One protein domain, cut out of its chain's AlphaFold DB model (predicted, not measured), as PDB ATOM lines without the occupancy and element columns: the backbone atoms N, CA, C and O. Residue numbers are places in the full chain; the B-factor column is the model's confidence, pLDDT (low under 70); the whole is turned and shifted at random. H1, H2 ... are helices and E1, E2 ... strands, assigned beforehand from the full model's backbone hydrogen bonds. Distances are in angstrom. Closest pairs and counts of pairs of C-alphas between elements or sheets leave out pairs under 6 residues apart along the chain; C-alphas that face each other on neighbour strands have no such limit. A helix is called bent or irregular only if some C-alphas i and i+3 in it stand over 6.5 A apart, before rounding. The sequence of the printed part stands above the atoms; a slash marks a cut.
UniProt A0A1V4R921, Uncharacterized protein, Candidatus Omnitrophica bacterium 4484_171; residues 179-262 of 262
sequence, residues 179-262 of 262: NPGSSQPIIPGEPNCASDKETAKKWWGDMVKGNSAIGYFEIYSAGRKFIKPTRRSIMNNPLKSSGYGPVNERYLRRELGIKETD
ATOM      1  N   ASN A 179     101.797 132.348 129.787       88.25
ATOM      2  CA  ASN A 179     101.958 131.053 130.429       88.25
ATOM      3  C   ASN A 179     103.425 130.818 130.834       88.25
ATOM      4  O   ASN A 179     104.274 130.634 129.969       88.25
ATOM      5  N   PRO A 180     103.751 130.735 132.136       81.69
ATOM      6  CA  PRO A 180     105.121 130.463 132.579       81.69
ATOM      7  C   PRO A 180     105.617 129.052 132.212       81.69
ATOM      8  O   PRO A 180     106.818 128.808 132.231       81.69
ATOM      9  N   GLY A 181     104.703 128.125 131.897       79.00
ATOM     10  CA  GLY A 181     105.015 126.759 131.464       79.00
ATOM     11  C   GLY A 181     105.045 126.574 129.945       79.00
ATOM     12  O   GLY A 181     104.902 125.442 129.485       79.00
ATOM     13  N   SER A 182     105.139 127.653 129.163       74.50
ATOM     14  CA  SER A 182     105.308 127.575 127.711       74.50
ATOM     15  C   SER A 182     106.645 126.922 127.346       74.50
ATOM     16  O   SER A 182     107.645 127.071 128.048       74.50
ATOM     17  N   SER A 183     106.682 126.202 126.222       67.69
ATOM     18  CA  SER A 183     107.920 125.597 125.706       67.69
ATOM     19  C   SER A 183     108.913 126.635 125.175       67.69
ATOM     20  O   SER A 183     110.102 126.346 125.067       67.69
ATOM     21  N   GLN A 184     108.440 127.841 124.850       71.62
ATOM     22  CA  GLN A 184     109.274 128.969 124.451       71.62
ATOM     23  C   GLN A 184     109.422 129.986 125.586       71.62
ATOM     24  O   GLN A 184     108.466 130.193 126.338       71.62
ATOM     25  N   PRO A 185     110.585 130.654 125.703       80.25
ATOM     26  CA  PRO A 185     110.751 131.770 126.621       80.25
ATOM     27  C   PRO A 185     109.729 132.872 126.349       80.25
ATOM     28  O   PRO A 185     109.464 133.218 125.197       80.25
ATOM     29  N   ILE A 186     109.198 133.465 127.417       87.31
ATOM     30  CA  ILE A 186     108.319 134.626 127.286       87.31
ATOM     31  C   ILE A 186     109.127 135.809 126.746       87.31
ATOM     32  O   ILE A 186     110.130 136.221 127.332       87.31
ATOM     33  N   ILE A 187     108.655 136.372 125.634       89.25
ATOM     34  CA  ILE A 187     109.180 137.610 125.058       89.25
ATOM     35  C   ILE A 187     108.224 138.743 125.454       89.25
ATOM     36  O   ILE A 187     107.067 138.727 125.017       89.25
ATOM     37  N   PRO A 188     108.667 139.727 126.263       92.69
ATOM     38  CA  PRO A 188     107.821 140.848 126.637       92.69
ATOM     39  C   PRO A 188     107.491 141.718 125.420       92.69
ATOM     40  O   PRO A 188     108.277 141.848 124.481       92.69
ATOM     41  N   GLY A 189     106.320 142.335 125.449       94.06
ATOM     42  CA  GLY A 189     105.828 143.242 124.429       94.06
ATOM     43  C   GLY A 189     104.384 143.656 124.688       94.06
ATOM     44  O   GLY A 189     103.636 142.997 125.419       94.06
ATOM     45  N   GLU A 190     103.989 144.753 124.051       93.62
ATOM     46  CA  GLU A 190     102.583 145.132 123.981       93.62
ATOM     47  C   GLU A 190     101.763 144.022 123.298       93.62
ATOM     48  O   GLU A 190     102.298 143.308 122.437       93.62
ATOM     49  N   PRO A 191     100.476 143.874 123.663       95.06
ATOM     50  CA  PRO A 191      99.752 144.699 124.640       95.06
ATOM     51  C   PRO A 191      99.782 144.176 126.086       95.06
ATOM     52  O   PRO A 191      99.294 144.868 126.970       95.06
ATOM     53  N   ASN A 192     100.274 142.961 126.345       96.94
ATOM     54  CA  ASN A 192      99.878 142.198 127.540       96.94
ATOM     55  C   ASN A 192     101.004 141.501 128.310       96.94
ATOM     56  O   ASN A 192     100.720 140.765 129.253       96.94
ATOM     57  N   CYS A 193     102.270 141.730 127.956       96.75
ATOM     58  CA  CYS A 193     103.394 141.176 128.709       96.75
ATOM     59  C   CYS A 193     104.511 142.208 128.868       96.75
ATOM     60  O   CYS A 193     105.394 142.316 128.025       96.75
ATOM     61  N   ALA A 194     104.493 142.984 129.946       97.69
ATOM     62  CA  ALA A 194     105.488 144.022 130.197       97.69
ATOM     63  C   ALA A 194     106.750 143.464 130.868       97.69
ATOM     64  O   ALA A 194     106.684 142.514 131.649       97.69
ATOM     65  N   SER A 195     107.899 144.090 130.603       96.88
ATOM     66  CA  SER A 195     109.171 143.785 131.280       96.88
ATOM     67  C   SER A 195     109.134 144.079 132.779       96.88
ATOM     68  O   SER A 195     109.807 143.419 133.561       96.88
ATOM     69  N   ASP A 196     108.347 145.073 133.183       97.31
ATOM     70  CA  ASP A 196     108.293 145.594 134.543       97.31
ATOM     71  C   ASP A 196     106.970 146.340 134.789       97.31
ATOM     72  O   ASP A 196     106.149 146.539 133.886       97.31
ATOM     73  N   LYS A 197     106.741 146.734 136.046       97.75
ATOM     74  CA  LYS A 197     105.489 147.373 136.471       97.75
ATOM     75  C   LYS A 197     105.316 148.782 135.899       97.75
ATOM     76  O   LYS A 197     104.179 149.180 135.656       97.75
ATOM     77  N   GLU A 198     106.395 149.527 135.673       98.06
ATOM     78  CA  GLU A 198     106.306 150.877 135.101       98.06
ATOM     79  C   GLU A 198     105.921 150.817 133.623       98.06
ATOM     80  O   GLU A 198     105.044 151.555 133.175       98.06
ATOM     81  N   THR A 199     106.478 149.862 132.885       97.81
ATOM     82  CA  THR A 199     106.081 149.558 131.510       97.81
ATOM     83  C   THR A 199     104.624 149.089 131.445       97.81
ATOM     84  O   THR A 199     103.846 149.599 130.642       97.81
ATOM     85  N   ALA A 200     104.193 148.216 132.361       97.81
ATOM     86  CA  ALA A 200     102.795 147.788 132.450       97.81
ATOM     87  C   ALA A 200     101.821 148.952 132.715       97.81
ATOM     88  O   ALA A 200     100.742 149.018 132.124       97.81
ATOM     89  N   LYS A 201     102.187 149.889 133.603       97.44
ATOM     90  CA  LYS A 201     101.383 151.091 133.882       97.44
ATOM     91  C   LYS A 201     101.192 151.945 132.632       97.44
ATOM     92  O   LYS A 201     100.093 152.453 132.436       97.44
ATOM     93  N   LYS A 202     102.222 152.068 131.788       97.06
ATOM     94  CA  LYS A 202     102.130 152.801 130.517       97.06
ATOM     95  C   LYS A 202     101.168 152.138 129.531       97.06
ATOM     96  O   LYS A 202     100.467 152.843 128.819       97.06
ATOM     97  N   TRP A 203     101.120 150.807 129.491       96.44
ATOM     98  CA  TRP A 203     100.345 150.071 128.485       96.44
ATOM     99  C   TRP A 203      98.867 149.861 128.838       96.44
ATOM    100  O   TRP A 203      98.015 149.875 127.951       96.44
ATOM    101  N   TRP A 204      98.546 149.643 130.116       96.69
ATOM    102  CA  TRP A 204      97.165 149.369 130.545       96.69
ATOM    103  C   TRP A 204      96.798 149.951 131.912       96.69
ATOM    104  O   TRP A 204      95.800 149.549 132.512       96.69
ATOM    105  N   GLY A 205      97.605 150.868 132.454       95.75
ATOM    106  CA  GLY A 205      97.343 151.448 133.773       95.75
ATOM    107  C   GLY A 205      96.067 152.282 133.841       95.75
ATOM    108  O   GLY A 205      95.449 152.358 134.902       95.75
ATOM    109  N   ASP A 206      95.634 152.834 132.712       94.44
ATOM    110  CA  ASP A 206      94.346 153.501 132.558       94.44
ATOM    111  C   ASP A 206      93.167 152.552 132.834       94.44
ATOM    112  O   ASP A 206      92.214 152.940 133.501       94.44
ATOM    113  N   MET A 207      93.277 151.281 132.434       94.56
ATOM    114  CA  MET A 207      92.225 150.278 132.641       94.56
ATOM    115  C   MET A 207      92.144 149.731 134.070       94.56
ATOM    116  O   MET A 207      91.150 149.105 134.436       94.56
ATOM    117  N   VAL A 208      93.187 149.912 134.886       93.75
ATOM    118  CA  VAL A 208      93.196 149.414 136.275       93.75
ATOM    119  C   VAL A 208      92.176 150.176 137.124       93.75
ATOM    120  O   VAL A 208      91.545 149.609 138.019       93.75
ATOM    121  N   LYS A 209      91.975 151.465 136.830       83.06
ATOM    122  CA  LYS A 209      90.969 152.297 137.493       83.06
ATOM    123  C   LYS A 209      89.593 151.965 136.911       83.06
ATOM    124  O   LYS A 209      89.250 152.426 135.834       83.06
ATOM    125  N   GLY A 210      88.812 151.154 137.623       75.62
ATOM    126  CA  GLY A 210      87.437 150.805 137.235       75.62
ATOM    127  C   GLY A 210      87.223 149.338 136.860       75.62
ATOM    128  O   GLY A 210      86.086 148.935 136.635       75.62
ATOM    129  N   ASN A 211      88.273 148.507 136.853       86.31
ATOM    130  CA  ASN A 211      88.131 147.071 136.625       86.31
ATOM    131  C   ASN A 211      89.028 146.252 137.562       86.31
ATOM    132  O   ASN A 211      90.227 146.101 137.333       86.31
ATOM    133  N   SER A 212      88.424 145.657 138.593       87.75
ATOM    134  CA  SER A 212      89.128 144.846 139.596       87.75
ATOM    135  C   SER A 212      89.759 143.561 139.038       87.75
ATOM    136  O   SER A 212      90.598 142.952 139.705       87.75
ATOM    137  N   ALA A 213      89.398 143.141 137.820       90.56
ATOM    138  CA  ALA A 213      90.011 141.995 137.154       90.56
ATOM    139  C   ALA A 213      91.353 142.330 136.475       90.56
ATOM    140  O   ALA A 213      92.085 141.407 136.094       90.56
ATOM    141  N   ILE A 214      91.679 143.619 136.322       96.50
ATOM    142  CA  ILE A 214      92.906 144.110 135.687       96.50
ATOM    143  C   ILE A 214      93.881 144.576 136.769       96.50
ATOM    144  O   ILE A 214      93.512 145.251 137.724       96.50
ATOM    145  N   GLY A 215      95.152 144.221 136.620       96.94
ATOM    146  CA  GLY A 215      96.187 144.602 137.567       96.94
ATOM    147  C   GLY A 215      97.592 144.409 137.021       96.94
ATOM    148  O   GLY A 215      97.836 144.441 135.814       96.94
ATOM    149  N   TYR A 216      98.528 144.216 137.945       97.44
ATOM    150  CA  TYR A 216      99.943 144.002 137.661       97.44
ATOM    151  C   TYR A 216     100.353 142.676 138.287       97.44
ATOM    152  O   TYR A 216     100.775 142.635 139.442       97.44
ATOM    153  N   PHE A 217     100.147 141.584 137.557       96.69
ATOM    154  CA  PHE A 217     100.414 140.242 138.063       96.69
ATOM    155  C   PHE A 217     101.762 139.756 137.559       96.69
ATOM    156  O   PHE A 217     102.044 139.829 136.368       96.69
ATOM    157  N   GLU A 218     102.586 139.248 138.466       96.06
ATOM    158  CA  GLU A 218     103.909 138.744 138.120       96.06
ATOM    159  C   GLU A 218     103.809 137.366 137.460       96.06
ATOM    160  O   GLU A 218     103.014 136.512 137.865       96.06
ATOM    161  N   ILE A 219     104.629 137.151 136.435       93.94
ATOM    162  CA  ILE A 219     104.901 135.842 135.843       93.94
ATOM    163  C   ILE A 219     106.407 135.648 135.729       93.94
ATOM    164  O   ILE A 219     107.150 136.603 135.510       93.94
ATOM    165  N   TYR A 220     106.847 134.402 135.874       91.25
ATOM    166  CA  TYR A 220     108.257 134.037 135.834       91.25
ATOM    167  C   TYR A 220     108.502 133.065 134.686       91.25
ATOM    168  O   TYR A 220     107.803 132.062 134.569       91.25
ATOM    169  N   SER A 221     109.490 133.353 133.843       88.19
ATOM    170  CA  SER A 221     109.910 132.472 132.748       88.19
ATOM    171  C   SER A 221     111.421 132.585 132.565       88.19
ATOM    172  O   SER A 221     111.963 133.690 132.568       88.19
ATOM    173  N   ALA A 222     112.108 131.440 132.473       85.38
ATOM    174  CA  ALA A 222     113.567 131.355 132.331       85.38
ATOM    175  C   ALA A 222     114.352 132.238 133.334       85.38
ATOM    176  O   ALA A 222     115.291 132.941 132.965       85.38
ATOM    177  N   GLY A 223     113.930 132.252 134.606       85.94
ATOM    178  CA  GLY A 223     114.579 133.034 135.670       85.94
ATOM    179  C   GLY A 223     114.340 134.549 135.609       85.94
ATOM    180  O   GLY A 223     114.886 135.285 136.427       85.94
ATOM    181  N   ARG A 224     113.516 135.034 134.673       91.00
ATOM    182  CA  ARG A 224     113.138 136.446 134.544       91.00
ATOM    183  C   ARG A 224     111.698 136.673 134.974       91.00
ATOM    184  O   ARG A 224     110.844 135.806 134.798       91.00
ATOM    185  N   LYS A 225     111.446 137.857 135.531       94.94
ATOM    186  CA  LYS A 225     110.124 138.315 135.954       94.94
ATOM    187  C   LYS A 225     109.527 139.245 134.902       94.94
ATOM    188  O   LYS A 225     110.215 140.143 134.430       94.94
ATOM    189  N   PHE A 226     108.250 139.055 134.600       96.69
ATOM    190  CA  PHE A 226     107.446 139.902 133.719       96.69
ATOM    191  C   PHE A 226     106.111 140.231 134.390       96.69
ATOM    192  O   PHE A 226     105.741 139.611 135.390       96.69
ATOM    193  N   ILE A 227     105.376 141.194 133.836       97.88
ATOM    194  CA  ILE A 227     104.070 141.620 134.344       97.88
ATOM    195  C   ILE A 227     102.996 141.378 133.287       97.88
ATOM    196  O   ILE A 227     103.142 141.795 132.141       97.88
ATOM    197  N   LYS A 228     101.885 140.764 133.693       97.25
ATOM    198  CA  LYS A 228     100.693 140.556 132.865       97.25
ATOM    199  C   LYS A 228      99.463 141.265 133.450       97.25
ATOM    200  O   LYS A 228      99.397 141.473 134.668       97.25
ATOM    201  N   PRO A 229      98.462 141.598 132.616       97.38
ATOM    202  CA  PRO A 229      97.328 142.411 133.037       97.38
ATOM    203  C   PRO A 229      96.268 141.651 133.833       97.38
ATOM    204  O   PRO A 229      95.521 142.264 134.586       97.38
ATOM    205  N   THR A 230      96.164 140.327 133.677       96.06
ATOM    206  CA  THR A 230      95.112 139.525 134.325       96.06
ATOM    207  C   THR A 230      95.666 138.247 134.944       96.06
ATOM    208  O   THR A 230      96.665 137.682 134.497       96.06
ATOM    209  N   ARG A 231      94.994 137.732 135.983       93.06
ATOM    210  CA  ARG A 231      95.372 136.440 136.584       93.06
ATOM    211  C   ARG A 231      95.140 135.269 135.635       93.06
ATOM    212  O   ARG A 231      95.909 134.312 135.680       93.06
ATOM    213  N   ARG A 232      94.097 135.338 134.805       92.25
ATOM    214  CA  ARG A 232      93.686 134.284 133.871       92.25
ATOM    215  C   ARG A 232      93.245 134.908 132.551       92.25
ATOM    216  O   ARG A 232      92.373 135.766 132.539       92.25
ATOM    217  N   SER A 233      93.807 134.399 131.468       95.75
ATOM    218  CA  SER A 233      93.476 134.738 130.086       95.75
ATOM    219  C   SER A 233      93.684 133.499 129.215       95.75
ATOM    220  O   SER A 233      94.314 132.523 129.649       95.75
ATOM    221  N   ILE A 234      93.168 133.506 127.989       95.19
ATOM    222  CA  ILE A 234      93.526 132.501 126.978       95.19
ATOM    223  C   ILE A 234      95.042 132.493 126.726       95.19
ATOM    224  O   ILE A 234      95.602 131.415 126.546       95.19
ATOM    225  N   MET A 235      95.711 133.649 126.804       94.31
ATOM    226  CA  MET A 235      97.168 133.750 126.664       94.31
ATOM    227  C   MET A 235      97.924 133.145 127.851       94.31
ATOM    228  O   MET A 235      99.073 132.788 127.709       94.31
ATOM    229  N   ASN A 236      97.305 132.988 129.023       93.00
ATOM    230  CA  ASN A 236      97.946 132.375 130.190       93.00
ATOM    231  C   ASN A 236      97.618 130.887 130.346       93.00
ATOM    232  O   ASN A 236      98.461 130.092 130.752       93.00
ATOM    233  N   ASN A 237      96.360 130.514 130.120       90.19
ATOM    234  CA  ASN A 237      95.902 129.137 130.246       90.19
ATOM    235  C   ASN A 237      94.724 128.893 129.292       90.19
ATOM    236  O   ASN A 237      93.563 129.032 129.701       90.19
ATOM    237  N   PRO A 238      94.984 128.484 128.037       87.19
ATOM    238  CA  PRO A 238      93.920 128.260 127.061       87.19
ATOM    239  C   PRO A 238      92.883 127.243 127.536       87.19
ATOM    240  O   PRO A 238      91.709 127.325 127.180       87.19
ATOM    241  N   LEU A 239      93.294 126.281 128.365       86.38
ATOM    242  CA  LEU A 239      92.447 125.166 128.775       86.38
ATOM    243  C   LEU A 239      91.392 125.559 129.807       86.38
ATOM    244  O   LEU A 239      90.311 124.958 129.823       86.38
ATOM    245  N   LYS A 240      91.686 126.553 130.648       89.06
ATOM    246  CA  LYS A 240      90.831 126.963 131.773       89.06
ATOM    247  C   LYS A 240      90.172 128.329 131.582       89.06
ATOM    248  O   LYS A 240      89.209 128.622 132.284       89.06
ATOM    249  N   SER A 241      90.655 129.147 130.652       91.81
ATOM    250  CA  SER A 241      90.161 130.512 130.467       91.81
ATOM    251  C   SER A 241      88.967 130.596 129.516       91.81
ATOM    252  O   SER A 241      88.899 129.919 128.486       91.81
ATOM    253  N   SER A 242      88.010 131.462 129.856       89.62
ATOM    254  CA  SER A 242      86.804 131.717 129.062       89.62
ATOM    255  C   SER A 242      87.016 132.763 127.959       89.62
ATOM    256  O   SER A 242      86.339 132.666 126.934       89.62
ATOM    257  N   GLY A 243      87.986 133.671 128.108       94.94
ATOM    258  CA  GLY A 243      88.290 134.748 127.157       94.94
ATOM    259  C   GLY A 243      89.735 135.242 127.247       94.94
ATOM    260  O   GLY A 243      90.530 134.725 128.040       94.94
ATOM    261  N   TYR A 244      90.084 136.227 126.420       96.19
ATOM    262  CA  TYR A 244      91.430 136.808 126.417       96.19
ATOM    263  C   TYR A 244      91.644 137.780 127.581       96.19
ATOM    264  O   TYR A 244      92.787 138.035 127.952       96.19
ATOM    265  N   GLY A 245      90.569 138.259 128.205       95.69
ATOM    266  CA  GLY A 245      90.634 139.210 129.306       95.69
ATOM    267  C   GLY A 245      90.726 140.655 128.806       95.69
ATOM    268  O   GLY A 245      91.118 140.889 127.662       95.69
ATOM    269  N   PRO A 246      90.376 141.647 129.642       95.62
ATOM    270  CA  PRO A 246      90.009 142.974 129.148       95.62
ATOM    271  C   PRO A 246      91.096 143.698 128.342       95.62
ATOM    272  O   PRO A 246      90.790 144.275 127.306       95.62
ATOM    273  N   VAL A 247      92.363 143.636 128.771       96.69
ATOM    274  CA  VAL A 247      93.481 144.307 128.073       96.69
ATOM    275  C   VAL A 247      93.711 143.713 126.683       96.69
ATOM    276  O   VAL A 247      93.802 144.445 125.699       96.69
ATOM    277  N   ASN A 248      93.739 142.383 126.594       96.75
ATOM    278  CA  ASN A 248      93.868 141.677 125.323       96.75
ATOM    279  C   ASN A 248      92.656 141.933 124.421       96.75
ATOM    280  O   ASN A 248      92.806 142.154 123.227       96.75
ATOM    281  N   GLU A 249      91.447 141.924 124.982       96.00
ATOM    282  CA  GLU A 249      90.217 142.137 124.220       96.00
ATOM    283  C   GLU A 249      90.094 143.575 123.709       96.00
ATOM    284  O   GLU A 249      89.675 143.754 122.570       96.00
ATOM    285  N   ARG A 250      90.505 144.587 124.487       94.56
ATOM    286  CA  ARG A 250      90.598 145.987 124.030       94.56
ATOM    287  C   ARG A 250      91.525 146.109 122.828       94.56
ATOM    288  O   ARG A 250      91.156 146.689 121.809       94.56
ATOM    289  N   TYR A 251      92.715 145.521 122.934       94.00
ATOM    290  CA  TYR A 251      93.659 145.483 121.827       94.00
ATOM    291  C   TYR A 251      93.038 144.816 120.598       94.00
ATOM    292  O   TYR A 251      92.942 145.440 119.548       94.00
ATOM    293  N   LEU A 252      92.517 143.594 120.738       92.06
ATOM    294  CA  LEU A 252      91.897 142.875 119.628       92.06
ATOM    295  C   LEU A 252      90.707 143.634 119.017       92.06
ATOM    296  O   LEU A 252      90.550 143.591 117.804       92.06
ATOM    297  N   ARG A 253      89.888 144.354 119.802       92.75
ATOM    298  CA  ARG A 253      88.796 145.192 119.267       92.75
ATOM    299  C   ARG A 253      89.318 146.280 118.344       92.75
ATOM    300  O   ARG A 253      88.850 146.370 117.213       92.75
ATOM    301  N   ARG A 254      90.311 147.048 118.799       89.38
ATOM    302  CA  ARG A 254      90.958 148.095 117.995       89.38
ATOM    303  C   ARG A 254      91.503 147.524 116.691       89.38
ATOM    304  O   ARG A 254      91.279 148.070 115.618       89.38
ATOM    305  N   GLU A 255      92.195 146.403 116.805       84.88
ATOM    306  CA  GLU A 255      92.857 145.732 115.695       84.88
ATOM    307  C   GLU A 255      91.877 145.083 114.701       84.88
ATOM    308  O   GLU A 255      92.168 144.989 113.512       84.88
ATOM    309  N   LEU A 256      90.691 144.683 115.166       84.50
ATOM    310  CA  LEU A 256      89.592 144.173 114.342       84.50
ATOM    311  C   LEU A 256      88.623 145.278 113.883       84.50
ATOM    312  O   LEU A 256      87.653 144.978 113.190       84.50
ATOM    313  N   GLY A 257      88.848 146.541 114.263       85.94
ATOM    314  CA  GLY A 257      87.956 147.658 113.931       85.94
ATOM    315  C   GLY A 257      86.562 147.542 114.555       85.94
ATOM    316  O   GLY A 257      85.593 148.073 114.015       85.94
ATOM    317  N   ILE A 258      86.444 146.827 115.673       87.31
ATOM    318  CA  ILE A 258      85.195 146.695 116.426       87.31
ATOM    319  C   ILE A 258      85.022 147.976 117.236       87.31
ATOM    320  O   ILE A 258      85.852 148.278 118.094       87.31
ATOM    321  N   LYS A 259      83.956 148.731 116.953       80.56
ATOM    322  CA  LYS A 259      83.620 149.941 117.711       80.56
ATOM    323  C   LYS A 259      83.345 149.564 119.165       80.56
ATOM    324  O   LYS A 259      82.587 148.628 119.421       80.56
ATOM    325  N   GLU A 260      83.964 150.281 120.097       67.06
ATOM    326  CA  GLU A 260      83.578 150.198 121.502       67.06
ATOM    327  C   GLU A 260      82.158 150.767 121.615       67.06
ATOM    328  O   GLU A 260      81.867 151.837 121.086       67.06
ATOM    329  N   THR A 261      81.241 149.988 122.182       57.56
ATOM    330  CA  THR A 261      79.931 150.501 122.587       57.56
ATOM    331  C   THR A 261      80.118 151.162 123.944       57.56
ATOM    332  O   THR A 261      80.537 150.463 124.872       57.56
ATOM    333  N   ASP A 262      79.852 152.466 124.007       44.53
ATOM    334  CA  ASP A 262      79.819 153.262 125.243       44.53
ATOM    335  C   ASP A 262      78.876 152.662 126.303       44.53
ATOM    336  O   ASP A 262      77.808 152.119 125.919       44.53
TER     337      ASP A 262
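Overview. This is residues 179 to 262 of the 262 residues of an uncharacterized protein of Candidatus Omnitrophica bacterium 4484_171 (UniProt A0A1V4R921). Little regular structure: long loops make most of the body, with a small hairpin of strands E1 and E2 whose turn, at Gly 223, lies at one far end, helix H1 nearer E2 than E1, and helix H2 about perpendicular to H1. The 84 printed residues hold H1, E1, E2, H2 in chain order, the strands antiparallel; the class is mixed, with only 32 residues in named elements. The whole is compact, radius of gyration of the C-alphas 12.8 A, spanning 41 by 29 by 22 A.

Along the chain. E1 is residues 217 to 221, 13.4 A; E2, 224 to 228, 13.2 A. H1, 197 to 208, 12.5 A, begins at C-alpha (105.489, 147.373, 136.471) and is irregular: C-alphas 203 and 206 are 8.0 A apart. H2, 246 to 255, 14.0 A, ends at C-alpha (92.857, 145.732, 115.695).

Arrangement. In the hairpin, N 219 and O 226 are 2.9 A apart, within hydrogen-bond range. The closest C-alphas of H1 and E2, Lys 197 and Ile 227, are 6.3 A apart. H1 and H2 are close but not clearly touching, about perpendicular at 85 degrees; their closest C-alphas, Trp 204 and Val 247, are 6.7 A apart. E1 and H2 are apart. Every O i to N i+4 pair is within range in H2, 5 of 8 in H1.

Size, cuts and confidence. The C-alphas farthest apart, Gly 223 and Asp 262, are 41.5 A apart. The printed part has no cut; E2 to H2 is a long link. Residues 183 and 260 to 262 have pLDDT under 70.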